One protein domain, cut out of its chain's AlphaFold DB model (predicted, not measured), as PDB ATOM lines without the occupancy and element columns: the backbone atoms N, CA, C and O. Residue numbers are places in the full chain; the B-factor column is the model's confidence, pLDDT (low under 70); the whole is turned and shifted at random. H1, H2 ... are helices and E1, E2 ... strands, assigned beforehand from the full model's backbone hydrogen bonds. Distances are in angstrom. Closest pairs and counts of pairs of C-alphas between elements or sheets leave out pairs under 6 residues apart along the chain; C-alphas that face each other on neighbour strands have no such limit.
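What this domain is: This is residues 13 to 214 of the 264 residues of the protein "Rab3 GTPase-activating protein non-catalytic subunit" of Zea mays (UniProt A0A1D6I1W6). Three four-stranded sheets stand face to face in turn and fan out like three blades of an open propeller: E5 to E8 in the middle, E1 to E4 and E9 to E12 beyond it, with E1, E5 and E9 drawn together and E4, E8 and E12 spread apart. The long helix H2 packs on the middle sheet with residues 170 to 184; its end, residues 186 to 191, sticks out with the loop to 201, before E12 completes the third sheet. The printed part has 202 residues, with two named helices and twelve named strands in the order E1 H1 E2 E3 E4 E5 E6 E7 E8 E9 E10 E11 H2 E12; each sheet is antiparallel, its strands in numerical order. The class is mixed, helices and strands, with under half of the residues in named elements. The whole is compact, radius of gyration of the C-alphas 17.3 A, spanning 49 by 47 by 42 A.

How they stand to each other: Begin with E5, residues 85 to 93, E6, 104 to 111, E7, 115 to 120, and E8, 125 to 130: a twisted meander, each strand the antiparallel neighbour of the one before, each successive pair a hairpin. Within hydrogen-bond range, find N 91 and O 106, 2.9 A, N 109 and O 117, 2.9 A, and N 118 and O 127, 2.8 A. H2, residues 170 to 191, is on one face of this sheet, making two layers, helix and sheet; it touches E8, closest C-alphas Leu 126 and Ala 180, 5.4 A. Every O i to N i+4 pair of H2 is within range; H1, residues 39 to 42, is too short for one. Next come E1, residues 13 to 16, and the meander of hairpins E2, 48 to 53, E3, 58 to 63, and E4, 72 to 74. Look for N 15 and O 50, 3.1 A, N 51 and O 60, 2.8 A, and N 61 and O 72, 2.8 A. E1 touches E5, closest C-alphas Ala 15 and Glu 89, 5.5 A. H1 only grazes this sheet, with residues 41 to 42. The third sheet has the meander of hairpins E9, residues 138 to 142, E10, 156 to 161, and E11, 164 to 169, then E12, 210 to 213. Look for N 140 and O 158, 3.0 A, N 159 and O 166, 2.8 A, and N 167 and O 210, 2.8 A. E5 touches E9, closest C-alphas Ala 87 and Lys 138, 5.5 A. The three form a stack of sheets, face to face in turn.

Where its parts are: Find C-alpha 85 at (128.783, 161.035, 258.440); from there E5 runs 22.4 A. E6 measures 23.1 A. H2 runs 31.3 A from C-alpha 170 at (115.391, 168.960, 241.636). E12 ends with C-alpha 213 at (105.828, 159.164, 256.792).

The domain as a whole: The farthest C-alphas, Trp 149 and Gln 196, are 55.0 A apart. The printed part has no cut. The links E1 to H1, E9 to E10 and H2 to E12 are long. Mean pLDDT of the printed part is 75.7; 62 residues are under 70, among them 145 to 154 and 188 to 204.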
ATOM      1  N   LEU A  13     132.175 154.864 253.506       75.69
ATOM      2  CA  LEU A  13     131.053 155.035 252.592       75.69
ATOM      3  C   LEU A  13     131.597 155.500 251.243       75.69
ATOM      4  O   LEU A  13     132.421 156.412 251.197       75.69
ATOM      5  N   LEU A  14     131.136 154.873 250.165       77.88
ATOM      6  CA  LEU A  14     131.571 155.158 248.802       77.88
ATOM      7  C   LEU A  14     130.393 155.665 247.982       77.88
ATOM      8  O   LEU A  14     129.313 155.078 248.028       77.88
ATOM      9  N   ALA A  15     130.630 156.696 247.181       74.00
ATOM     10  CA  ALA A  15     129.723 157.090 246.115       74.00
ATOM     11  C   ALA A  15     130.526 157.431 244.852       74.00
ATOM     12  O   ALA A  15     131.628 157.987 244.945       74.00
ATOM     13  N   SER A  16     129.959 157.172 243.672       68.31
ATOM     14  CA  SER A  16     130.403 157.733 242.383       68.31
ATOM     15  C   SER A  16     129.248 158.420 241.661       68.31
ATOM     16  O   SER A  16     128.079 158.166 241.944       68.31
ATOM     17  N   ALA A  17     129.580 159.274 240.695       59.53
ATOM     18  CA  ALA A  17     128.605 159.972 239.860       59.53
ATOM     19  C   ALA A  17     127.777 159.039 238.942       59.53
ATOM     20  O   ALA A  17     126.998 159.517 238.126       59.53
ATOM     21  N   SER A  18     127.952 157.715 239.032       63.44
ATOM     22  CA  SER A  18     127.166 156.718 238.304       63.44
ATOM     23  C   SER A  18     126.640 155.660 239.275       63.44
ATOM     24  O   SER A  18     127.357 155.156 240.135       63.44
ATOM     25  N   ALA A  19     125.363 155.303 239.116       59.66
ATOM     26  CA  ALA A  19     124.649 154.394 240.014       59.66
ATOM     27  C   ALA A  19     125.154 152.932 239.990       59.66
ATOM     28  O   ALA A  19     124.711 152.117 240.800       59.66
ATOM     29  N   ASP A  20     126.080 152.587 239.090       65.44
ATOM     30  CA  ASP A  20     126.481 151.202 238.819       65.44
ATOM     31  C   ASP A  20     127.696 150.730 239.637       65.44
ATOM     32  O   ASP A  20     128.083 149.565 239.560       65.44
ATOM     33  N   LEU A  21     128.293 151.598 240.460       71.81
ATOM     34  CA  LEU A  21     129.537 151.293 241.172       71.81
ATOM     35  C   LEU A  21     129.406 150.126 242.164       71.81
ATOM     36  O   LEU A  21     130.259 149.240 242.210       71.81
ATOM     37  N   ALA A  22     128.313 150.091 242.931       72.19
ATOM     38  CA  ALA A  22     128.038 148.979 243.840       72.19
ATOM     39  C   ALA A  22     127.767 147.675 243.071       72.19
ATOM     40  O   ALA A  22     128.234 146.613 243.470       72.19
ATOM     41  N   ALA A  23     127.063 147.751 241.935       72.38
ATOM     42  CA  ALA A  23     126.804 146.592 241.079       72.38
ATOM     43  C   ALA A  23     128.086 146.036 240.439       72.38
ATOM     44  O   ALA A  23     128.149 144.851 240.110       72.38
ATOM     45  N   ALA A  24     129.113 146.873 240.296       69.56
ATOM     46  CA  ALA A  24     130.418 146.488 239.791       69.56
ATOM     47  C   ALA A  24     131.332 145.857 240.873       69.56
ATOM     48  O   ALA A  24     132.423 145.391 240.550       69.56
ATOM     49  N   GLY A  25     130.891 145.784 242.138       69.69
ATOM     50  CA  GLY A  25     131.644 145.164 243.241       69.69
ATOM     51  C   GLY A  25     132.677 146.091 243.893       69.69
ATOM     52  O   GLY A  25     133.680 145.632 244.450       69.69
ATOM     53  N   ALA A  26     132.476 147.408 243.805       72.81
ATOM     54  CA  ALA A  26     133.361 148.380 244.436       72.81
ATOM     55  C   ALA A  26     133.403 148.224 245.962       72.81
ATOM     56  O   ALA A  26     132.373 148.100 246.622       72.81
ATOM     57  N   GLY A  27     134.608 148.258 246.534       73.62
ATOM     58  CA  GLY A  27     134.818 148.130 247.978       73.62
ATOM     59  C   GLY A  27     134.716 146.702 248.529       73.62
ATOM     60  O   GLY A  27     135.017 146.501 249.702       73.62
ATOM     61  N   GLU A  28     134.360 145.699 247.716       76.31
ATOM     62  CA  GLU A  28     134.239 144.303 248.174       76.31
ATOM     63  C   GLU A  28     135.591 143.579 248.293       76.31
ATOM     64  O   GLU A  28     135.724 142.609 249.044       76.31
ATOM     65  N   ARG A  29     136.608 144.039 247.554       75.56
ATOM     66  CA  ARG A  29     137.949 143.439 247.512       75.56
ATOM     67  C   ARG A  29     139.046 144.493 247.468       75.56
ATOM     68  O   ARG A  29     138.867 145.552 246.882       75.56
ATOM     69  N   GLU A  30     140.207 144.190 248.039       72.75
ATOM     70  CA  GLU A  30     141.405 145.022 247.877       72.75
ATOM     71  C   GLU A  30     141.790 145.125 246.387       72.75
ATOM     72  O   GLU A  30     141.642 144.155 245.638       72.75
ATOM     73  N   GLY A  31     142.237 146.305 245.943       70.12
ATOM     74  CA  GLY A  31     142.584 146.558 244.536       70.12
ATOM     75  C   GLY A  31     141.386 146.672 243.585       70.12
ATOM     76  O   GLY A  31     141.563 146.615 242.374       70.12
ATOM     77  N   TRP A  32     140.157 146.826 244.096       75.94
ATOM     78  CA  TRP A  32     138.966 146.978 243.247       75.94
ATOM     79  C   TRP A  32     139.073 148.167 242.279       75.94
ATOM     80  O   TRP A  32     138.608 148.064 241.153       75.94
ATOM     81  N   LEU A  33     139.725 149.266 242.667       71.06
ATOM     82  CA  LEU A  33     139.893 150.438 241.800       71.06
ATOM     83  C   LEU A  33     140.817 150.171 240.594       71.06
ATOM     84  O   LEU A  33     140.693 150.846 239.574       71.06
ATOM     85  N   ASP A  34     141.704 149.174 240.691       72.62
ATOM     86  CA  ASP A  34     142.599 148.757 239.604       72.62
ATOM     87  C   ASP A  34     141.889 147.865 238.568       72.62
ATOM     88  O   ASP A  34     142.452 147.550 237.517       72.62
ATOM     89  N   ASP A  35     140.654 147.438 238.850       73.75
ATOM     90  CA  ASP A  35     139.860 146.643 237.926       73.75
ATOM     91  C   ASP A  35     139.308 147.528 236.791       73.75
ATOM     92  O   ASP A  35     138.480 148.416 237.032       73.75
ATOM     93  N   PRO A  36     139.696 147.286 235.524       72.50
ATOM     94  CA  PRO A  36     139.204 148.069 234.397       72.50
ATOM     95  C   PRO A  36     137.685 147.955 234.193       72.50
ATOM     96  O   PRO A  36     137.118 148.807 233.511       72.50
ATOM     97  N   ALA A  37     137.014 146.951 234.769       73.38
ATOM     98  CA  ALA A  37     135.557 146.831 234.732       73.38
ATOM     99  C   ALA A  37     134.840 147.863 235.624       73.38
ATOM    100  O   ALA A  37     133.683 148.189 235.364       73.38
ATOM    101  N   ILE A  38     135.526 148.409 236.635       73.88
ATOM    102  CA  ILE A  38     134.990 149.429 237.547       73.88
ATOM    103  C   ILE A  38     135.057 150.823 236.919       73.88
ATOM    104  O   ILE A  38     134.156 151.635 237.121       73.88
ATOM    105  N   LEU A  39     136.095 151.124 236.134       69.75
ATOM    106  CA  LEU A  39     136.322 152.472 235.594       69.75
ATOM    107  C   LEU A  39     135.131 153.046 234.792       69.75
ATOM    108  O   LEU A  39     134.839 154.232 234.957       69.75
ATOM    109  N   PRO A  40     134.391 152.260 233.981       69.94
ATOM    110  CA  PRO A  40     133.168 152.731 233.330       69.94
ATOM    111  C   PRO A  40     132.066 153.162 234.314       69.94
ATOM    112  O   PRO A  40     131.336 154.108 234.028       69.94
ATOM    113  N   SER A  41     131.977 152.517 235.485       67.75
ATOM    114  CA  SER A  41     130.977 152.798 236.537       67.75
ATOM    115  C   SER A  41     131.291 154.033 237.396       67.75
ATOM    116  O   SER A  41     130.504 154.424 238.254       67.75
ATOM    117  N   LEU A  42     132.434 154.687 237.168       66.62
ATOM    118  CA  LEU A  42     132.745 155.998 237.752       66.62
ATOM    119  C   LEU A  42     132.187 157.159 236.913       66.62
ATOM    120  O   LEU A  42     132.271 158.318 237.320       66.62
ATOM    121  N   GLY A  43     131.592 156.837 235.760       58.97
ATOM    122  CA  GLY A  43     131.006 157.789 234.832       58.97
ATOM    123  C   GLY A  43     132.057 158.600 234.053       58.97
ATOM    124  O   GLY A  43     133.167 158.850 234.530       58.97
ATOM    125  N   PRO A  44     131.725 159.056 232.831       53.53
ATOM    126  CA  PRO A  44     132.629 159.872 232.023       53.53
ATOM    127  C   PRO A  44     132.822 161.294 232.572       53.53
ATOM    128  O   PRO A  44     133.826 161.919 232.248       53.53
ATOM    129  N   ARG A  45     131.879 161.789 233.388       55.88
ATOM    130  CA  ARG A  45     131.749 163.209 233.759       55.88
ATOM    131  C   ARG A  45     132.561 163.622 234.985       55.88
ATOM    132  O   ARG A  45     133.112 164.710 234.990       55.88
ATOM    133  N   ALA A  46     132.678 162.751 235.992       56.28
ATOM    134  CA  ALA A  46     133.393 163.096 237.221       56.28
ATOM    135  C   ALA A  46     134.724 162.361 237.384       56.28
ATOM    136  O   ALA A  46     135.608 162.922 238.021       56.28
ATOM    137  N   ARG A  47     134.881 161.123 236.865       68.38
ATOM    138  CA  ARG A  47     136.015 160.212 237.161       68.38
ATOM    139  C   ARG A  47     136.575 160.413 238.574       68.38
ATOM    140  O   ARG A  47     137.783 160.417 238.759       68.38
ATOM    141  N   SER A  48     135.704 160.648 239.546       72.50
ATOM    142  CA  SER A  48     136.053 161.056 240.899       72.50
ATOM    143  C   SER A  48     135.263 160.191 241.858       72.50
ATOM    144  O   SER A  48     134.124 159.811 241.574       72.50
ATOM    145  N   LEU A  49     135.888 159.849 242.973       78.50
ATOM    146  CA  LEU A  49     135.334 158.984 243.997       78.50
ATOM    147  C   LEU A  49     135.206 159.778 245.291       78.50
ATOM    148  O   LEU A  49     136.185 160.361 245.753       78.50
ATOM    149  N   ALA A  50     134.012 159.774 245.876       82.44
ATOM    150  CA  ALA A  50     133.782 160.320 247.202       82.44
ATOM    151  C   ALA A  50     133.865 159.174 248.212       82.44
ATOM    152  O   ALA A  50     133.141 158.181 248.097       82.44
ATOM    153  N   VAL A  51     134.763 159.313 249.181       82.94
ATOM    154  CA  VAL A  51     135.010 158.344 250.248       82.94
ATOM    155  C   VAL A  51     134.807 159.044 251.577       82.94
ATOM    156  O   VAL A  51     135.515 159.999 251.876       82.94
ATOM    157  N   ALA A  52     133.872 158.578 252.396       83.69
ATOM    158  CA  ALA A  52     133.646 159.148 253.718       83.69
ATOM    159  C   ALA A  52     133.971 158.145 254.830       83.69
ATOM    160  O   ALA A  52     133.464 157.023 254.821       83.69
ATOM    161  N   SER A  53     134.769 158.559 255.818       82.50
ATOM    162  CA  SER A  53     134.920 157.822 257.078       82.50
ATOM    163  C   SER A  53     133.940 158.373 258.103       82.50
ATOM    164  O   SER A  53     134.020 159.531 258.514       82.50
ATOM    165  N   ALA A  54     133.033 157.511 258.559       78.00
ATOM    166  CA  ALA A  54     132.152 157.824 259.674       78.00
ATOM    167  C   ALA A  54     132.923 157.941 260.998       78.00
ATOM    168  O   ALA A  54     132.513 158.705 261.863       78.00
ATOM    169  N   ALA A  55     134.016 157.190 261.179       75.88
ATOM    170  CA  ALA A  55     134.772 157.167 262.432       75.88
ATOM    171  C   ALA A  55     135.576 158.453 262.643       75.88
ATOM    172  O   ALA A  55     135.648 158.960 263.762       75.88
ATOM    173  N   HIS A  56     136.139 158.983 261.557       70.94
ATOM    174  CA  HIS A  56     136.931 160.208 261.574       70.94
ATOM    175  C   HIS A  56     136.131 161.451 261.178       70.94
ATOM    176  O   HIS A  56     136.653 162.549 261.306       70.94
ATOM    177  N   SER A  57     134.877 161.294 260.733       80.44
ATOM    178  CA  SER A  57     134.081 162.371 260.130       80.44
ATOM    179  C   SER A  57     134.873 163.105 259.048       80.44
ATOM    180  O   SER A  57     134.963 164.320 259.072       80.44
ATOM    181  N   VAL A  58     135.468 162.368 258.109       80.62
ATOM    182  CA  VAL A  58     136.258 162.934 257.001       80.62
ATOM    183  C   VAL A  58     135.630 162.522 255.679       80.62
ATOM    184  O   VAL A  58     135.228 161.368 255.529       80.62
ATOM    185  N   LEU A  59     135.570 163.447 254.722       84.31
ATOM    186  CA  LEU A  59     135.216 163.197 253.329       84.31
ATOM    187  C   LEU A  59     136.468 163.377 252.461       84.31
ATOM    188  O   LEU A  59     137.158 164.380 252.554       84.31
ATOM    189  N   VAL A  60     136.763 162.424 251.589       82.38
ATOM    190  CA  VAL A  60     137.857 162.508 250.619       82.38
ATOM    191  C   VAL A  60     137.268 162.405 249.220       82.38
ATOM    192  O   VAL A  60     136.553 161.453 248.918       82.38
ATOM    193  N   ILE A  61     137.578 163.373 248.364       81.81
ATOM    194  CA  ILE A  61     137.186 163.408 246.956       81.81
ATOM    195  C   ILE A  61     138.441 163.136 246.125       81.81
ATOM    196  O   ILE A  61     139.358 163.950 246.066       81.81
ATOM    197  N   VAL A  62     138.514 161.961 245.504       77.62
ATOM    198  CA  VAL A  62     139.700 161.496 244.771       77.62
ATOM    199  C   VAL A  62     139.428 161.504 243.276       77.62
ATOM    200  O   VAL A  62     138.520 160.809 242.831       77.62
ATOM    201  N   ALA A  63     140.248 162.202 242.490       72.56
ATOM    202  CA  ALA A  63     140.242 162.075 241.036       72.56
ATOM    203  C   ALA A  63     140.906 160.748 240.611       72.56
ATOM    204  O   ALA A  63     142.042 160.452 240.972       72.56
ATOM    205  N   VAL A  64     140.192 159.936 239.835       65.62
ATOM    206  CA  VAL A  64     140.549 158.562 239.444       65.62
ATOM    207  C   VAL A  64     141.240 158.498 238.074       65.62
ATOM    208  O   VAL A  64     141.822 157.471 237.731       65.62
ATOM    209  N   ALA A  65     141.270 159.573 237.276       58.19
ATOM    210  CA  ALA A  65     142.035 159.559 236.026       58.19
ATOM    211  C   ALA A  65     142.774 160.856 235.700       58.19
ATOM    212  O   ALA A  65     142.195 161.935 235.721       58.19
ATOM    213  N   GLY A  66     144.016 160.682 235.236       49.41
ATOM    214  CA  GLY A  66     144.819 161.723 234.597       49.41
ATOM    215  C   GLY A  66     145.795 162.408 235.549       49.41
ATOM    216  O   GLY A  66     145.464 163.413 236.153       49.41
ATOM    217  N   GLY A  67     147.009 161.852 235.639       42.72
ATOM    218  CA  GLY A  67     148.251 162.521 236.048       42.72
ATOM    219  C   GLY A  67     148.180 163.614 237.125       42.72
ATOM    220  O   GLY A  67     148.010 164.784 236.813       42.72
ATOM    221  N   GLY A  68     148.494 163.245 238.368       44.06
ATOM    222  CA  GLY A  68     149.107 164.151 239.350       44.06
ATOM    223  C   GLY A  68     148.188 165.100 240.126       44.06
ATOM    224  O   GLY A  68     148.675 165.753 241.046       44.06
ATOM    225  N   GLY A  69     146.890 165.164 239.820       50.22
ATOM    226  CA  GLY A  69     145.916 165.902 240.630       50.22
ATOM    227  C   GLY A  69     145.623 165.168 241.940       50.22
ATOM    228  O   GLY A  69     144.968 164.129 241.930       50.22
ATOM    229  N   GLY A  70     146.157 165.674 243.054       59.25
ATOM    230  CA  GLY A  70     145.935 165.117 244.390       59.25
ATOM    231  C   GLY A  70     144.460 165.164 244.796       59.25
ATOM    232  O   GLY A  70     143.755 166.112 244.462       59.25
ATOM    233  N   GLY A  71     143.997 164.133 245.506       67.12
ATOM    234  CA  GLY A  71     142.648 164.115 246.070       67.12
ATOM    235  C   GLY A  71     142.435 165.255 247.067       67.12
ATOM    236  O   GLY A  71     143.357 165.650 247.783       67.12
ATOM    237  N   VAL A  72     141.209 165.764 247.125       77.50
ATOM    238  CA  VAL A  72     140.790 166.775 248.093       77.50
ATOM    239  C   VAL A  72     140.348 166.061 249.362       77.50
ATOM    240  O   VAL A  72     139.449 165.224 249.333       77.50
ATOM    241  N   THR A  73     140.989 166.376 250.485       79.31
ATOM    242  CA  THR A  73     140.512 165.949 251.807       79.31
ATOM    243  C   THR A  73     139.696 167.082 252.401       79.31
ATOM    244  O   THR A  73     140.197 168.191 252.559       79.31
ATOM    245  N   VAL A  74     138.440 166.792 252.708       80.12
ATOM    246  CA  VAL A  74     137.471 167.706 253.297       80.12
ATOM    247  C   VAL A  74     137.190 167.225 254.712       80.12
ATOM    248  O   VAL A  74     136.659 166.131 254.921       80.12
ATOM    249  N   GLU A  75     137.521 168.053 255.695       80.19
ATOM    250  CA  GLU A  75     136.939 167.925 257.026       80.19
ATOM    251  C   GLU A  75     135.587 168.646 256.988       80.19
ATOM    252  O   GLU A  75     135.551 169.868 256.823       80.19
ATOM    253  N   PRO A  76     134.456 167.921 257.048       78.69
ATOM    254  CA  PRO A  76     133.154 168.543 257.030       78.69
ATOM    255  C   PRO A  76     133.024 169.526 258.189       78.69
ATOM    256  O   PRO A  76     133.461 169.243 259.304       78.69
ATOM    257  N   ALA A  77     132.362 170.651 257.935       74.56
ATOM    258  CA  ALA A  77     132.086 171.693 258.918       74.56
ATOM    259  C   ALA A  77     130.977 171.242 259.888       74.56
ATOM    260  O   ALA A  77     129.880 171.812 259.915       74.56
ATOM    261  N   LEU A  78     131.256 170.164 260.623       76.25
ATOM    262  CA  LEU A  78     130.376 169.534 261.590       76.25
ATOM    263  C   LEU A  78     130.749 169.976 263.002       76.25
ATOM    264  O   LEU A  78     131.849 169.716 263.489       76.25
ATOM    265  N   GLY A  79     129.806 170.629 263.673       74.50
ATOM    266  CA  GLY A  79     129.877 170.880 265.106       74.50
ATOM    267  C   GLY A  79     129.711 169.588 265.922       74.50
ATOM    268  O   GLY A  79     129.237 168.573 265.404       74.50
ATOM    269  N   PRO A  80     130.033 169.610 267.229       73.62
ATOM    270  CA  PRO A  80     129.915 168.436 268.103       73.62
ATOM    271  C   PRO A  80     128.488 167.858 268.165       73.62
ATOM    272  O   PRO A  80     128.325 166.653 268.348       73.62
ATOM    273  N   ASP A  81     127.470 168.697 267.956       80.31
ATOM    274  CA  ASP A  81     126.051 168.319 268.001       80.31
ATOM    275  C   ASP A  81     125.482 167.904 266.632       80.31
ATOM    276  O   ASP A  81     124.328 167.484 266.524       80.31
ATOM    277  N   GLU A  82     126.273 168.009 265.563       83.25
ATOM    278  CA  GLU A  82     125.818 167.771 264.186       83.25
ATOM    279  C   GLU A  82     126.073 166.335 263.709       83.25
ATOM    280  O   GLU A  82     125.627 165.935 262.625       83.25
ATOM    281  N   GLY A  83     126.697 165.530 264.569       86.19
ATOM    282  CA  GLY A  83     126.840 164.092 264.402       86.19
ATOM    283  C   GLY A  83     127.999 163.681 263.497       86.19
ATOM    284  O   GLY A  83     128.915 164.447 263.211       86.19
ATOM    285  N   ARG A  84     127.971 162.419 263.065       88.88
ATOM    286  CA  ARG A  84     128.965 161.816 262.164       88.88
ATOM    287  C   ARG A  84     128.356 161.501 260.811       88.88
ATOM    288  O   ARG A  84     127.147 161.288 260.698       88.88
ATOM    289  N   ILE A  85     129.207 161.410 259.791       90.50
ATOM    290  CA  ILE A  85     128.783 161.035 258.440       90.50
ATOM    291  C   ILE A  85     128.156 159.635 258.467       90.50
ATOM    292  O   ILE A  85     128.687 158.702 259.068       90.50
ATOM    293  N   SER A  86     127.008 159.496 257.814       91.19
ATOM    294  CA  SER A  86     126.205 158.270 257.791       91.19
ATOM    295  C   SER A  86     125.733 157.865 256.396       91.19
ATOM    296  O   SER A  86     125.463 156.685 256.176       91.19
ATOM    297  N   ALA A  87     125.681 158.808 255.456       90.50
ATOM    298  CA  ALA A  87     125.389 158.569 254.050       90.50
ATOM    299  C   ALA A  87     126.151 159.577 253.179       90.50
ATOM    300  O   ALA A  87     126.453 160.681 253.632       90.50
ATOM    301  N   VAL A  88     126.443 159.198 251.939       91.31
ATOM    302  CA  VAL A  88     127.084 160.040 250.921       91.31
ATOM    303  C   VAL A  88     126.454 159.723 249.570       91.31
ATOM    304  O   VAL A  88     126.122 158.565 249.325       91.31
ATOM    305  N   GLU A  89     126.247 160.736 248.734       89.75
ATOM    306  CA  GLU A  89     125.670 160.599 247.394       89.75
ATOM    307  C   GLU A  89     126.181 161.717 246.477       89.75
ATOM    308  O   GLU A  89     126.583 162.784 246.945       89.75
ATOM    309  N   TRP A  90     126.178 161.478 245.165       87.25
ATOM    310  CA  TRP A  90     126.501 162.500 244.169       87.25
ATOM    311  C   TRP A  90     125.255 163.221 243.677       87.25
ATOM    312  O   TRP A  90     124.231 162.600 243.404       87.25
ATOM    313  N   VAL A  91     125.370 164.537 243.518       87.06
ATOM    314  CA  VAL A  91     124.320 165.393 242.970       87.06
ATOM    315  C   VAL A  91     124.926 166.218 241.832       87.06
ATOM    316  O   VAL A  91     125.627 167.205 242.100       87.06
ATOM    317  N   PRO A  92     124.723 165.809 240.564       81.69
ATOM    318  CA  PRO A  92     125.087 166.620 239.411       81.69
ATOM    319  C   PRO A  92     124.202 167.866 239.344       81.69
ATOM    320  O   PRO A  92     123.032 167.831 239.724       81.69
ATOM    321  N   PHE A  93     124.750 168.967 238.846       76.94
ATOM    322  CA  PHE A  93     124.018 170.189 238.559       76.94
ATOM    323  C   PHE A  93     124.543 170.879 237.299       76.94
ATOM    324  O   PHE A  93     125.730 170.857 236.991       76.94
ATOM    325  N   ALA A  94     123.661 171.507 236.528       66.38
ATOM    326  CA  ALA A  94     124.094 172.163 235.293       66.38
ATOM    327  C   ALA A  94     124.827 173.483 235.607       66.38
ATOM    328  O   ALA A  94     124.221 174.398 236.170       66.38
ATOM    329  N   GLY A  95     126.105 173.606 235.234       57.06
ATOM    330  CA  GLY A  95     126.789 174.902 235.189       57.06
ATOM    331  C   GLY A  95     126.189 175.775 234.083       57.06
ATOM    332  O   GLY A  95     125.700 175.251 233.088       57.06
ATOM    333  N   GLU A  96     126.144 177.095 234.268       47.81
ATOM    334  CA  GLU A  96     125.489 178.014 233.315       47.81
ATOM    335  C   GLU A  96     126.301 178.298 232.038       47.81
ATOM    336  O   GLU A  96     125.766 178.888 231.104       47.81
ATOM    337  N   ASP A  97     127.552 177.843 231.946       47.75
ATOM    338  CA  ASP A  97     128.403 178.139 230.795       47.75
ATOM    339  C   ASP A  97     128.427 176.976 229.791       47.75
ATOM    340  O   ASP A  97     129.386 176.207 229.700       47.75
ATOM    341  N   ASP A  98     127.400 176.927 228.937       45.62
ATOM    342  CA  ASP A  98     127.352 176.127 227.696       45.62
ATOM    343  C   ASP A  98     128.531 176.422 226.734       45.62
ATOM    344  O   ASP A  98     128.726 175.731 225.732       45.62
ATOM    345  N   ALA A  99     129.332 177.455 227.020       44.97
ATOM    346  CA  ALA A  99     130.527 177.827 226.267       44.97
ATOM    347  C   ALA A  99     131.812 177.108 226.733       44.97
ATOM    348  O   ALA A  99     132.734 176.976 225.927       44.97
ATOM    349  N   GLU A 100     131.868 176.611 227.980       44.50
ATOM    350  CA  GLU A 100     133.000 175.826 228.521       44.50
ATOM    351  C   GLU A 100     132.598 174.462 229.119       44.50
ATOM    352  O   GLU A 100     133.471 173.671 229.464       44.50
ATOM    353  N   GLY A 101     131.307 174.109 229.153       44.66
ATOM    354  CA  GLY A 101     130.860 172.727 229.376       44.66
ATOM    355  C   GLY A 101     131.168 172.150 230.763       44.66
ATOM    356  O   GLY A 101     131.159 170.928 230.925       44.66
ATOM    357  N   GLU A 102     131.440 172.990 231.764       50.19
ATOM    358  CA  GLU A 102     131.593 172.546 233.150       50.19
ATOM    359  C   GLU A 102     130.210 172.265 233.761       50.19
ATOM    360  O   GLU A 102     129.602 173.108 234.420       50.19
ATOM    361  N   GLU A 103     129.687 171.055 233.537       57.78
ATOM    362  CA  GLU A 103     128.642 170.495 234.400       57.78
ATOM    363  C   GLU A 103     129.189 170.439 235.835       57.78
ATOM    364  O   GLU A 103     130.160 169.736 236.127       57.78
ATOM    365  N   GLY A 104     128.584 171.213 236.737       68.44
ATOM    366  CA  GLY A 104     128.963 171.230 238.138       68.44
ATOM    367  C   GLY A 104     128.557 169.924 238.808       68.44
ATOM    368  O   GLY A 104     127.456 169.414 238.626       68.44
ATOM    369  N   VAL A 105     129.441 169.344 239.606       75.25
ATOM    370  CA  VAL A 105     129.111 168.153 240.389       75.25
ATOM    371  C   VAL A 105     129.337 168.476 241.856       75.25
ATOM    372  O   VAL A 105     130.362 169.053 242.223       75.25
ATOM    373  N   SER A 106     128.368 168.114 242.695       85.81
ATOM    374  CA  SER A 106     128.477 168.234 244.147       85.81
ATOM    375  C   SER A 106     128.388 166.872 244.825       85.81
ATOM    376  O   SER A 106     127.730 165.950 244.334       85.81
ATOM    377  N   VAL A 107     129.054 166.752 245.970       89.62
ATOM    378  CA  VAL A 107     128.906 165.619 246.884       89.62
ATOM    379  C   VAL A 107     127.980 166.051 248.008       89.62
ATOM    380  O   VAL A 107     128.244 167.052 248.671       89.62
ATOM    381  N   VAL A 108     126.919 165.290 248.254       92.81
ATOM    382  CA  VAL A 108     126.074 165.475 249.434       92.81
ATOM    383  C   VAL A 108     126.422 164.431 250.486       92.81
ATOM    384  O   VAL A 108     126.552 163.242 250.191       92.81
ATOM    385  N   ILE A 109     126.555 164.869 251.734       93.75
ATOM    386  CA  ILE A 109     126.702 163.994 252.895       93.75
ATOM    387  C   ILE A 109     125.515 164.159 253.838       93.75
ATOM    388  O   ILE A 109     124.962 165.248 253.996       93.75
ATOM    389  N   GLY A 110     125.135 163.057 254.474       93.69
ATOM    390  CA  GLY A 110     124.086 162.993 255.480       93.69
ATOM    391  C   GLY A 110     124.643 162.515 256.812       93.69
ATOM    392  O   GLY A 110     125.404 161.542 256.843       93.69
ATOM    393  N   THR A 111     124.259 163.145 257.921       93.56
ATOM    394  CA  THR A 111     124.746 162.775 259.260       93.56
ATOM    395  C   THR A 111     123.767 161.930 260.070       93.56
ATOM    396  O   THR A 111     122.569 161.842 259.776       93.56
ATOM    397  N   ASP A 112     124.278 161.311 261.137       92.12
ATOM    398  CA  ASP A 112     123.461 160.579 262.103       92.12
ATOM    399  C   ASP A 112     122.574 161.473 262.996       92.12
ATOM    400  O   ASP A 112     121.673 160.956 263.658       92.12
ATOM    401  N   ALA A 113     122.748 162.798 262.931       91.38
ATOM    402  CA  ALA A 113     121.880 163.799 263.553       91.38
ATOM    403  C   ALA A 113     120.905 164.475 262.563       91.38
ATOM    404  O   ALA A 113     120.138 165.354 262.962       91.38
ATOM    405  N   GLY A 114     120.901 164.067 261.289       92.56
ATOM    406  CA  GLY A 114     119.918 164.537 260.310       92.56
ATOM    407  C   GLY A 114     120.286 165.807 259.550       92.56
ATOM    408  O   GLY A 114     119.399 166.487 259.016       92.56
ATOM    409  N   TRP A 115     121.577 166.128 259.503       94.25
ATOM    410  CA  TRP A 115     122.111 167.221 258.700       94.25
ATOM    411  C   TRP A 115     122.444 166.761 257.287       94.25
ATOM    412  O   TRP A 115     122.971 165.665 257.098       94.25
ATOM    413  N   LEU A 116     122.167 167.627 256.317       94.12
ATOM    414  CA  LEU A 116     122.672 167.545 254.952       94.12
ATOM    415  C   LEU A 116     123.709 168.633 254.725       94.12
ATOM    416  O   LEU A 116     123.468 169.792 255.072       94.12
ATOM    417  N   LEU A 117     124.825 168.262 254.107       93.50
ATOM    418  CA  LEU A 117     125.869 169.187 253.685       93.50
ATOM    419  C   LEU A 117     126.243 168.882 252.238       93.50
ATOM    420  O   LEU A 117     126.435 167.718 251.887       93.50
ATOM    421  N   PHE A 118     126.335 169.919 251.416       92.19
ATOM    422  CA  PHE A 118     126.711 169.837 250.009       92.19
ATOM    423  C   PHE A 118     128.090 170.445 249.825       92.19
ATOM    424  O   PHE A 118     128.318 171.573 250.253       92.19
ATOM    425  N   TYR A 119     128.978 169.717 249.161       89.06
ATOM    426  CA  TYR A 119     130.348 170.132 248.894       89.06
ATOM    427  C   TYR A 119     130.624 170.202 247.398       89.06
ATOM    428  O   TYR A 119     130.152 169.356 246.632       89.06
ATOM    429  N   SER A 120     131.413 171.192 246.988       86.00
ATOM    430  CA  SER A 120     132.011 171.241 245.655       86.00
ATOM    431  C   SER A 120     133.066 170.135 245.509       86.00
ATOM    432  O   SER A 120     133.579 169.603 246.496       86.00
ATOM    433  N   LEU A 121     133.453 169.815 244.272       79.69
ATOM    434  CA  LEU A 121     134.606 168.939 244.015       79.69
ATOM    435  C   LEU A 121     135.930 169.500 244.557       79.69
ATOM    436  O   LEU A 121     136.850 168.730 244.824       79.69
ATOM    437  N   ALA A 122     136.026 170.822 244.719       80.31
ATOM    438  CA  ALA A 122     137.183 171.488 245.310       80.31
ATOM    439  C   ALA A 122     137.173 171.448 246.850       80.31
ATOM    440  O   ALA A 122     138.175 171.798 247.469       80.31
ATOM    441  N   GLY A 123     136.087 170.963 247.464       79.38
ATOM    442  CA  GLY A 123     135.943 170.819 248.911       79.38
ATOM    443  C   GLY A 123     135.251 171.987 249.610       79.38
ATOM    444  O   GLY A 123     135.149 171.980 250.835       79.38
ATOM    445  N   ASP A 124     134.738 172.961 248.861       86.06
ATOM    446  CA  ASP A 124     134.021 174.105 249.424       86.06
ATOM    447  C   ASP A 124     132.622 173.690 249.881       86.06
ATOM    448  O   ASP A 124     131.919 172.966 249.169       86.06
ATOM    449  N   LEU A 125     132.187 174.167 251.050       89.19
ATOM    450  CA  LEU A 125     130.816 173.974 251.516       89.19
ATOM    451  C   LEU A 125     129.870 174.864 250.696       89.19
ATOM    452  O   LEU A 125     129.942 176.084 250.759       89.19
ATOM    453  N   LEU A 126     128.966 174.243 249.942       89.12
ATOM    454  CA  LEU A 126     127.969 174.932 249.122       89.12
ATOM    455  C   LEU A 126     126.675 175.190 249.892       89.12
ATOM    456  O   LEU A 126     126.047 176.232 249.735       89.12
ATOM    457  N   HIS A 127     126.230 174.220 250.689       91.12
ATOM    458  CA  HIS A 127     124.970 174.332 251.419       91.12
ATOM    459  C   HIS A 127     124.951 173.438 252.652       91.12
ATOM    460  O   HIS A 127     125.508 172.339 252.633       91.12
ATOM    461  N   LYS A 128     124.249 173.870 253.703       92.38
ATOM    462  CA  LYS A 128     124.068 173.116 254.949       92.38
ATOM    463  C   LYS A 128     122.650 173.282 255.486       92.38
ATOM    464  O   LYS A 128     122.154 174.398 255.615       92.38
ATOM    465  N   GLN A 129     121.988 172.174 255.831       92.00
ATOM    466  CA  GLN A 129     120.609 172.210 256.325       92.00
ATOM    467  C   GLN A 129     120.253 171.016 257.220       92.00
ATOM    468  O   GLN A 129     120.496 169.866 256.864       92.00
ATOM    469  N   SER A 130     119.597 171.284 258.352       91.81
ATOM    470  CA  SER A 130     118.966 170.252 259.187       91.81
ATOM    471  C   SER A 130     117.567 169.918 258.662       91.81
ATOM    472  O   SER A 130     116.773 170.821 258.378       91.81
ATOM    473  N   ILE A 131     117.268 168.626 258.506       92.31
ATOM    474  CA  ILE A 131     116.033 168.151 257.859       92.31
ATOM    475  C   ILE A 131     115.086 167.507 258.861       92.31
ATOM    476  O   ILE A 131     113.930 167.911 258.991       92.31
ATOM    477  N   TYR A 132     115.574 166.483 259.554       90.00
ATOM    478  CA  TYR A 132     114.804 165.707 260.512       90.00
ATOM    479  C   TYR A 132     115.768 165.128 261.549       90.00
ATOM    480  O   TYR A 132     116.774 164.563 261.130       90.00
ATOM    481  N   PRO A 133     115.504 165.238 262.863       90.50
ATOM    482  CA  PRO A 133     116.469 164.914 263.918       90.50
ATOM    483  C   PRO A 133     116.598 163.396 264.139       90.50
ATOM    484  O   PRO A 133     116.297 162.868 265.209       90.50
ATOM    485  N   ALA A 134     116.998 162.669 263.100       89.94
ATOM    486  CA  ALA A 134     117.267 161.242 263.126       89.94
ATOM    487  C   ALA A 134     118.392 160.902 262.146       89.94
ATOM    488  O   ALA A 134     118.702 161.666 261.233       89.94
ATOM    489  N   LYS A 135     118.964 159.706 262.303       92.31
ATOM    490  CA  LYS A 135     120.031 159.233 261.426       92.31
ATOM    491  C   LYS A 135     119.567 159.123 259.978       92.31
ATOM    492  O   LYS A 135     118.593 158.423 259.698       92.31
ATOM    493  N   ILE A 136     120.318 159.732 259.065       93.94
ATOM    494  CA  ILE A 136     120.138 159.504 257.633       93.94
ATOM    495  C   ILE A 136     120.660 158.101 257.308       93.94
ATOM    496  O   ILE A 136     121.795 157.738 257.603       93.94
ATOM    497  N   LEU A 137     119.790 157.268 256.749       90.00
ATOM    498  CA  LEU A 137     120.096 155.886 256.387       90.00
ATOM    499  C   LEU A 137     120.607 155.776 254.955       90.00
ATOM    500  O   LEU A 137     121.429 154.912 254.662       90.00
ATOM    501  N   LYS A 138     120.073 156.610 254.060       90.75
ATOM    502  CA  LYS A 138     120.415 156.602 252.642       90.75
ATOM    503  C   LYS A 138     120.099 157.950 252.009       90.75
ATOM    504  O   LYS A 138     119.083 158.567 252.324       90.75
ATOM    505  N   LEU A 139     120.959 158.347 251.086       91.75
ATOM    506  CA  LEU A 139     120.722 159.409 250.123       91.75
ATOM    507  C   LEU A 139     120.569 158.753 248.753       91.75
ATOM    508  O   LEU A 139     121.189 157.723 248.489       91.75
ATOM    509  N   ASN A 140     119.667 159.271 247.936       89.19
ATOM    510  CA  ASN A 140     119.433 158.736 246.605       89.19
ATOM    511  C   ASN A 140     119.006 159.875 245.694       89.19
ATOM    512  O   ASN A 140     117.899 160.410 245.846       89.19
ATOM    513  N   PHE A 141     119.907 160.238 244.788       87.38
ATOM    514  CA  PHE A 141     119.645 161.220 243.756       87.38
ATOM    515  C   PHE A 141     119.133 160.512 242.505       87.38
ATOM    516  O   PHE A 141     119.717 159.544 242.019       87.38
ATOM    517  N   ARG A 142     118.007 160.986 241.981       83.69
ATOM    518  CA  ARG A 142     117.418 160.480 240.749       83.69
ATOM    519  C   ARG A 142     117.485 161.576 239.705       83.69
ATOM    520  O   ARG A 142     116.774 162.564 239.821       83.69
ATOM    521  N   GLU A 143     118.300 161.356 238.684       77.44
ATOM    522  CA  GLU A 143     118.332 162.205 237.496       77.44
ATOM    523  C   GLU A 143     117.127 161.903 236.590       77.44
ATOM    524  O   GLU A 143     116.663 160.754 236.479       77.44
ATOM    525  N   ARG A 144     116.625 162.940 235.923       70.69
ATOM    526  CA  ARG A 144     115.627 162.858 234.866       70.69
ATOM    527  C   ARG A 144     116.153 161.948 233.763       70.69
ATOM    528  O   ARG A 144     117.062 162.293 233.014       70.69
ATOM    529  N   LYS A 145     115.528 160.780 233.618       59.19
ATOM    530  CA  LYS A 145     115.717 159.952 232.428       59.19
ATOM    531  C   LYS A 145     114.928 160.569 231.284       59.19
ATOM    532  O   LYS A 145     113.719 160.748 231.376       59.19
ATOM    533  N   GLU A 146     115.620 160.891 230.202       52.00
ATOM    534  CA  GLU A 146     114.995 161.272 228.943       52.00
ATOM    535  C   GLU A 146     114.515 159.987 228.246       52.00
ATOM    536  O   GLU A 146     115.215 159.385 227.434       52.00
ATOM    537  N   ASN A 147     113.348 159.469 228.638       47.81
ATOM    538  CA  ASN A 147     112.714 158.333 227.970       47.81
ATOM    539  C   ASN A 147     111.395 158.753 227.313       47.81
ATOM    540  O   ASN A 147     110.513 159.313 227.952       47.81
ATOM    541  N   ALA A 148     111.252 158.404 226.029       52.66
ATOM    542  CA  ALA A 148     110.198 158.841 225.102       52.66
ATOM    543  C   ALA A 148     108.736 158.485 225.474       52.66
ATOM    544  O   ALA A 148     107.843 158.680 224.655       52.66
ATOM    545  N   TRP A 149     108.476 157.936 226.666       57.03
ATOM    546  CA  TRP A 149     107.156 157.442 227.081       57.03
ATOM    547  C   TRP A 149     106.734 157.849 228.506       57.03
ATOM    548  O   TRP A 149     105.600 157.571 228.883       57.03
ATOM    549  N   GLU A 150     107.587 158.523 229.290       46.31
ATOM    550  CA  GLU A 150     107.261 158.977 230.656       46.31
ATOM    551  C   GLU A 150     107.800 160.396 230.905       46.31
ATOM    552  O   GLU A 150     108.832 160.603 231.535       46.31
ATOM    553  N   ASP A 151     107.072 161.401 230.425       44.41
ATOM    554  CA  ASP A 151     107.438 162.827 230.485       44.41
ATOM    555  C   ASP A 151     107.264 163.478 231.881       44.41
ATOM    556  O   ASP A 151     106.962 164.663 232.003       44.41
ATOM    557  N   SER A 152     107.391 162.726 232.979       51.66
ATOM    558  CA  SER A 152     107.070 163.234 234.332       51.66
ATOM    559  C   SER A 152     108.137 162.992 235.399       51.66
ATOM    560  O   SER A 152     107.883 163.238 236.576       51.66
ATOM    561  N   GLY A 153     109.332 162.528 235.027       55.22
ATOM    562  CA  GLY A 153     110.461 162.485 235.956       55.22
ATOM    563  C   GLY A 153     111.144 163.850 236.045       55.22
ATOM    564  O   GLY A 153     111.778 164.261 235.078       55.22
ATOM    565  N   SER A 154     111.033 164.544 237.177       69.00
ATOM    566  CA  SER A 154     111.968 165.613 237.539       69.00
ATOM    567  C   SER A 154     113.171 165.027 238.277       69.00
ATOM    568  O   SER A 154     113.087 163.928 238.838       69.00
ATOM    569  N   ASP A 155     114.288 165.756 238.256       85.31
ATOM    570  CA  ASP A 155     115.399 165.481 239.163       85.31
ATOM    571  C   ASP A 155     114.885 165.515 240.606       85.31
ATOM    572  O   ASP A 155     114.012 166.315 240.949       85.31
ATOM    573  N   GLU A 156     115.411 164.648 241.459       89.94
ATOM    574  CA  GLU A 156     114.970 164.583 242.847       89.94
ATOM    575  C   GLU A 156     116.064 164.027 243.752       89.94
ATOM    576  O   GLU A 156     116.682 163.006 243.447       89.94
ATOM    577  N   LEU A 157     116.246 164.646 244.920       92.19
ATOM    578  CA  LEU A 157     117.019 164.057 246.008       92.19
ATOM    579  C   LEU A 157     116.074 163.502 247.073       92.19
ATOM    580  O   LEU A 157     115.289 164.232 247.681       92.19
ATOM    581  N   SER A 158     116.198 162.205 247.341       92.56
ATOM    582  CA  SER A 158     115.475 161.527 248.414       92.56
ATOM    583  C   SER A 158     116.404 161.215 249.588       92.56
ATOM    584  O   SER A 158     117.494 160.665 249.423       92.56
ATOM    585  N   VAL A 159     115.956 161.572 250.790       94.50
ATOM    586  CA  VAL A 159     116.684 161.402 252.051       94.50
ATOM    587  C   VAL A 159     115.890 160.473 252.945       94.50
ATOM    588  O   VAL A 159     114.774 160.781 253.366       94.50
ATOM    589  N   VAL A 160     116.462 159.304 253.205       92.56
ATOM    590  CA  VAL A 160     115.791 158.218 253.911       92.56
ATOM    591  C   VAL A 160     116.187 158.241 255.378       92.56
ATOM    592  O   VAL A 160     117.358 158.090 255.717       92.56
ATOM    593  N   PHE A 161     115.191 158.353 256.245       92.25
ATOM    594  CA  PHE A 161     115.290 158.214 257.695       92.25
ATOM    595  C   PHE A 161     114.556 156.939 258.147       92.25
ATOM    596  O   PHE A 161     113.798 156.339 257.375       92.25
ATOM    597  N   PRO A 162     114.700 156.516 259.414       89.88
ATOM    598  CA  PRO A 162     113.831 155.498 259.990       89.88
ATOM    599  C   PRO A 162     112.361 155.944 259.947       89.88
ATOM    600  O   PRO A 162     111.958 156.864 260.652       89.88
ATOM    601  N   GLY A 163     111.547 155.292 259.112       85.88
ATOM    602  CA  GLY A 163     110.104 155.549 259.035       85.88
ATOM    603  C   GLY A 163     109.702 156.857 258.344       85.88
ATOM    604  O   GLY A 163     108.511 157.139 258.268       85.88
ATOM    605  N   VAL A 164     110.645 157.639 257.812       90.88
ATOM    606  CA  VAL A 164     110.376 158.931 257.162       90.88
ATOM    607  C   VAL A 164     111.245 159.084 255.913       90.88
ATOM    608  O   VAL A 164     112.404 158.686 255.912       90.88
ATOM    609  N   ILE A 165     110.703 159.671 254.848       92.31
ATOM    610  CA  ILE A 165     111.455 160.055 253.649       92.31
ATOM    611  C   ILE A 165     111.251 161.549 253.413       92.31
ATOM    612  O   ILE A 165     110.113 162.001 253.303       92.31
ATOM    613  N   ALA A 166     112.336 162.312 253.318       94.06
ATOM    614  CA  ALA A 166     112.292 163.686 252.834       94.06
ATOM    615  C   ALA A 166     112.646 163.721 251.341       94.06
ATOM    616  O   ALA A 166     113.577 163.039 250.916       94.06
ATOM    617  N   ARG A 167     111.897 164.487 250.546       93.81
ATOM    618  CA  ARG A 167     112.085 164.633 249.095       93.81
ATOM    619  C   ARG A 167     112.327 166.098 248.764       93.81
ATOM    620  O   ARG A 167     111.547 166.952 249.189       93.81
ATOM    621  N   PHE A 168     113.389 166.364 248.019       92.81
ATOM    622  CA  PHE A 168     113.730 167.683 247.497       92.81
ATOM    623  C   PHE A 168     113.424 167.709 246.010       92.81
ATOM    624  O   PHE A 168     113.835 166.800 245.288       92.81
ATOM    625  N   ASP A 169     112.726 168.753 245.573       90.44
ATOM    626  CA  ASP A 169     112.537 168.982 244.149       90.44
ATOM    627  C   ASP A 169     113.875 169.350 243.504       90.44
ATOM    628  O   ASP A 169     114.647 170.154 244.037       90.44
ATOM    629  N   GLY A 170     114.158 168.737 242.361       87.81
ATOM    630  CA  GLY A 170     115.391 168.960 241.636       87.81
ATOM    631  C   GLY A 170     115.551 170.397 241.173       87.81
ATOM    632  O   GLY A 170     116.643 170.923 241.305       87.81
ATOM    633  N   ALA A 171     114.504 171.079 240.702       87.94
ATOM    634  CA  ALA A 171     114.646 172.457 240.234       87.94
ATOM    635  C   ALA A 171     115.052 173.397 241.379       87.94
ATOM    636  O   ALA A 171     115.963 174.212 241.222       87.94
ATOM    637  N   ASP A 172     114.432 173.237 242.549       90.06
ATOM    638  CA  ASP A 172     114.775 174.012 243.744       90.06
ATOM    639  C   ASP A 172     116.201 173.709 244.225       90.06
ATOM    640  O   ASP A 172     116.970 174.627 244.522       90.06
ATOM    641  N   LEU A 173     116.577 172.425 244.252       89.69
ATOM    642  CA  LEU A 173     117.924 171.978 244.607       89.69
ATOM    643  C   LEU A 173     118.980 172.564 243.658       89.69
ATOM    644  O   LEU A 173     119.966 173.147 244.107       89.69
ATOM    645  N   GLN A 174     118.749 172.456 242.350       87.94
ATOM    646  CA  GLN A 174     119.626 172.967 241.298       87.94
ATOM    647  C   GLN A 174     119.814 174.480 241.419       87.94
ATOM    648  O   GLN A 174     120.941 174.965 241.380       87.94
ATOM    649  N   ASN A 175     118.730 175.231 241.618       87.69
ATOM    650  CA  ASN A 175     118.791 176.687 241.738       87.69
ATOM    651  C   ASN A 175     119.636 177.137 242.936       87.69
ATOM    652  O   ASN A 175     120.448 178.055 242.807       87.69
ATOM    653  N   VAL A 176     119.473 176.489 244.095       89.44
ATOM    654  CA  VAL A 176     120.242 176.838 245.298       89.44
ATOM    655  C   VAL A 176     121.715 176.470 245.140       89.44
ATOM    656  O   VAL A 176     122.572 177.301 245.441       89.44
ATOM    657  N   LEU A 177     122.026 175.279 244.620       88.25
ATOM    658  CA  LEU A 177     123.412 174.838 244.440       88.25
ATOM    659  C   LEU A 177     124.166 175.675 243.406       88.25
ATOM    660  O   LEU A 177     125.304 176.063 243.663       88.25
ATOM    661  N   LYS A 178     123.536 176.016 242.274       86.94
ATOM    662  CA  LYS A 178     124.142 176.898 241.263       86.94
ATOM    663  C   LYS A 178     124.484 178.262 241.843       86.94
ATOM    664  O   LYS A 178     125.601 178.742 241.667       86.94
ATOM    665  N   LYS A 179     123.537 178.860 242.571       87.56
ATOM    666  CA  LYS A 179     123.746 180.158 243.209       87.56
ATOM    667  C   LYS A 179     124.873 180.095 244.242       87.56
ATOM    668  O   LYS A 179     125.780 180.914 244.188       87.56
ATOM    669  N   ALA A 180     124.855 179.100 245.129       87.06
ATOM    670  CA  ALA A 180     125.901 178.927 246.132       87.06
ATOM    671  C   ALA A 180     127.286 178.729 245.497       87.06
ATOM    672  O   ALA A 180     128.269 179.309 245.946       87.06
ATOM    673  N   PHE A 181     127.364 177.957 244.414       84.69
ATOM    674  CA  PHE A 181     128.611 177.749 243.686       84.69
ATOM    675  C   PHE A 181     129.145 179.047 243.062       84.69
ATOM    676  O   PHE A 181     130.339 179.338 243.155       84.69
ATOM    677  N   GLN A 182     128.268 179.858 242.463       83.56
ATOM    678  CA  GLN A 182     128.627 181.183 241.948       83.56
ATOM    679  C   GLN A 182     129.077 182.126 243.068       83.56
ATOM    680  O   GLN A 182     130.078 182.824 242.902       83.56
ATOM    681  N   ASP A 183     128.392 182.109 244.213       84.00
ATOM    682  CA  ASP A 183     128.745 182.919 245.377       84.00
ATOM    683  C   ASP A 183     130.147 182.540 245.891       84.00
ATOM    684  O   ASP A 183     131.001 183.417 246.033       84.00
ATOM    685  N   VAL A 184     130.441 181.244 246.053       82.44
ATOM    686  CA  VAL A 184     131.775 180.741 246.440       82.44
ATOM    687  C   VAL A 184     132.847 181.141 245.418       82.44
ATOM    688  O   VAL A 184     133.889 181.680 245.794       82.44
ATOM    689  N   LYS A 185     132.586 180.966 244.114       79.50
ATOM    690  CA  LYS A 185     133.507 181.381 243.038       79.50
ATOM    691  C   LYS A 185     133.768 182.889 243.069       79.50
ATOM    692  O   LYS A 185     134.906 183.321 242.888       79.50
ATOM    693  N   SER A 186     132.734 183.691 243.324       78.38
ATOM    694  CA  SER A 186     132.850 185.148 243.405       78.38
ATOM    695  C   SER A 186     133.692 185.599 244.600       78.38
ATOM    696  O   SER A 186     134.517 186.499 244.443       78.38
ATOM    697  N   ARG A 187     133.560 184.937 245.759       76.56
ATOM    698  CA  ARG A 187     134.391 185.195 246.945       76.56
ATOM    699  C   ARG A 187     135.847 184.832 246.695       76.56
ATOM    700  O   ARG A 187     136.710 185.671 246.901       76.56
ATOM    701  N   LEU A 188     136.112 183.661 246.117       66.94
ATOM    702  CA  LEU A 188     137.464 183.247 245.715       66.94
ATOM    703  C   LEU A 188     138.129 184.242 244.756       66.94
ATOM    704  O   LEU A 188     139.345 184.436 244.784       66.94
ATOM    705  N   TRP A 189     137.348 184.852 243.863       66.25
ATOM    706  CA  TRP A 189     137.850 185.905 242.985       66.25
ATOM    707  C   TRP A 189     138.061 187.214 243.739       66.25
ATOM    708  O   TRP A 189     139.068 187.872 243.508       66.25
ATOM    709  N   LYS A 190     137.169 187.577 244.661       60.19
ATOM    710  CA  LYS A 190     137.285 188.794 245.465       60.19
ATOM    711  C   LYS A 190     138.484 188.750 246.417       60.19
ATOM    712  O   LYS A 190     139.267 189.692 246.414       60.19
ATOM    713  N   ASP A 191     138.715 187.626 247.091       58.88
ATOM    714  CA  ASP A 191     139.857 187.409 247.994       58.88
ATOM    715  C   ASP A 191     141.205 187.435 247.254       58.88
ATOM    716  O   ASP A 191     142.240 187.775 247.824       58.88
ATOM    717  N   LYS A 192     141.221 187.122 245.949       57.66
ATOM    718  CA  LYS A 192     142.417 187.288 245.104       57.66
ATOM    719  C   LYS A 192     142.742 188.747 244.779       57.66
ATOM    720  O   LYS A 192     143.866 189.014 244.351       57.66
ATOM    721  N   PHE A 193     141.787 189.662 244.930       52.81
ATOM    722  CA  PHE A 193     141.950 191.074 244.585       52.81
ATOM    723  C   PHE A 193     141.883 192.018 245.795       52.81
ATOM    724  O   PHE A 193     142.412 193.123 245.692       52.81
ATOM    725  N   GLU A 194     141.329 191.597 246.936       48.38
ATOM    726  CA  GLU A 194     141.267 192.384 248.174       48.38
ATOM    727  C   GLU A 194     141.472 191.482 249.408       48.38
ATOM    728  O   GLU A 194     140.708 190.554 249.652       48.38
ATOM    729  N   GLU A 195     142.518 191.756 250.193       48.62
ATOM    730  CA  GLU A 195     142.821 191.087 251.464       48.62
ATOM    731  C   GLU A 195     142.148 191.864 252.610       48.62
ATOM    732  O   GLU A 195     142.693 192.884 253.026       48.62
ATOM    733  N   GLN A 196     140.965 191.435 253.082       40.75
ATOM    734  CA  GLN A 196     140.589 191.383 254.514       40.75
ATOM    735  C   GLN A 196     139.108 191.075 254.789       40.75
ATOM    736  O   GLN A 196     138.208 191.627 254.162       40.75
ATOM    737  N   ASP A 197     138.952 190.285 255.856       43.81
ATOM    738  CA  ASP A 197     137.879 190.222 256.850       43.81
ATOM    739  C   ASP A 197     136.441 189.956 256.382       43.81
ATOM    740  O   ASP A 197     135.733 190.846 255.917       43.81
ATOM    741  N   ALA A 198     135.955 188.746 256.684       40.81
ATOM    742  CA  ALA A 198     134.528 188.500 256.866       40.81
ATOM    743  C   ALA A 198     134.277 187.323 257.829       40.81
ATOM    744  O   ALA A 198     134.348 186.154 257.450       40.81
ATOM    745  N   GLU A 199     133.943 187.640 259.083       45.56
ATOM    746  CA  GLU A 199     133.120 186.774 259.937       45.56
ATOM    747  C   GLU A 199     131.662 186.891 259.462       45.56
ATOM    748  O   GLU A 199     130.838 187.547 260.096       45.56
ATOM    749  N   ASP A 200     131.342 186.307 258.309       45.41
ATOM    750  CA  ASP A 200     129.960 186.240 257.841       45.41
ATOM    751  C   ASP A 200     129.351 184.910 258.293       45.41
ATOM    752  O   ASP A 200     129.737 183.835 257.831       45.41
ATOM    753  N   GLU A 201     128.373 184.980 259.203       46.00
ATOM    754  CA  GLU A 201     127.457 183.869 259.463       46.00
ATOM    755  C   GLU A 201     126.736 183.522 258.151       46.00
ATOM    756  O   GLU A 201     125.758 184.162 257.751       46.00
ATOM    757  N   GLU A 202     127.257 182.515 257.449       52.75
ATOM    758  CA  GLU A 202     126.720 182.010 256.191       52.75
ATOM    759  C   GLU A 202     125.290 181.505 256.391       52.75
ATOM    760  O   GLU A 202     125.019 180.361 256.760       52.75
ATOM    761  N   THR A 203     124.333 182.393 256.136       60.03
ATOM    762  CA  THR A 203     122.924 182.030 256.092       60.03
ATOM    763  C   THR A 203     122.660 181.406 254.732       60.03
ATOM    764  O   THR A 203     122.179 182.060 253.804       60.03
ATOM    765  N   PHE A 204     123.018 180.133 254.590       64.38
ATOM    766  CA  PHE A 204     122.666 179.373 253.403       64.38
ATOM    767  C   PHE A 204     121.137 179.372 253.236       64.38
ATOM    768  O   PHE A 204     120.388 179.090 254.178       64.38
ATOM    769  N   GLY A 205     120.648 179.739 252.051       72.81
ATOM    770  CA  GLY A 205     119.210 179.766 251.773       72.81
ATOM    771  C   GLY A 205     118.578 178.385 251.979       72.81
ATOM    772  O   GLY A 205     119.165 177.373 251.627       72.81
ATOM    773  N   ARG A 206     117.371 178.304 252.545       86.31
ATOM    774  CA  ARG A 206     116.720 177.012 252.825       86.31
ATOM    775  C   ARG A 206     116.165 176.380 251.546       86.31
ATOM    776  O   ARG A 206     115.300 176.973 250.907       86.31
ATOM    777  N   ILE A 207     116.568 175.145 251.247       90.19
ATOM    778  CA  ILE A 207     115.967 174.353 250.169       90.19
ATOM    779  C   ILE A 207     114.641 173.770 250.682       90.19
ATOM    780  O   ILE A 207     114.632 173.113 251.737       90.19
ATOM    781  N   PRO A 208     113.511 174.012 249.997       91.12
ATOM    782  CA  PRO A 208     112.231 173.414 250.356       91.12
ATOM    783  C   PRO A 208     112.259 171.892 250.155       91.12
ATOM    784  O   PRO A 208     112.922 171.366 249.267       91.12
ATOM    785  N   PHE A 209     111.526 171.170 251.003       92.06
ATOM    786  CA  PHE A 209     111.407 169.716 250.925       92.06
ATOM    787  C   PHE A 209     110.055 169.244 251.456       92.06
ATOM    788  O   PHE A 209     109.421 169.907 252.280       92.06
ATOM    789  N   GLN A 210     109.629 168.071 250.999       92.31
ATOM    790  CA  GLN A 210     108.413 167.397 251.446       92.31
ATOM    791  C   GLN A 210     108.767 166.196 252.316       92.31
ATOM    792  O   GLN A 210     109.683 165.448 251.990       92.31
ATOM    793  N   ILE A 211     108.023 165.981 253.401       91.81
ATOM    794  CA  ILE A 211     108.222 164.849 254.310       91.81
ATOM    795  C   ILE A 211     107.099 163.829 254.117       91.81
ATOM    796  O   ILE A 211     105.921 164.170 254.192       91.81
ATOM    797  N   TRP A 212     107.475 162.564 253.947       88.81
ATOM    798  CA  TRP A 212     106.584 161.418 253.811       88.81
ATOM    799  C   TRP A 212     106.808 160.452 254.968       88.81
ATOM    800  O   TRP A 212     107.906 159.930 255.150       88.81
ATOM    801  N   ASN A 213     105.768 160.186 255.754       87.50
ATOM    802  CA  ASN A 213     105.828 159.164 256.792       87.50
ATOM    803  C   ASN A 213     105.600 157.785 256.156       87.50
ATOM    804  O   ASN A 213     104.534 157.511 255.611       87.50
ATOM    805  N   VAL A 214     106.614 156.927 256.225       80.81
ATOM    806  CA  VAL A 214     106.586 155.549 255.712       80.81
ATOM    807  C   VAL A 214     106.492 154.513 256.833       80.81
ATOM    808  O   VAL A 214     106.529 153.307 256.572       80.81
TER     809      VAL A 214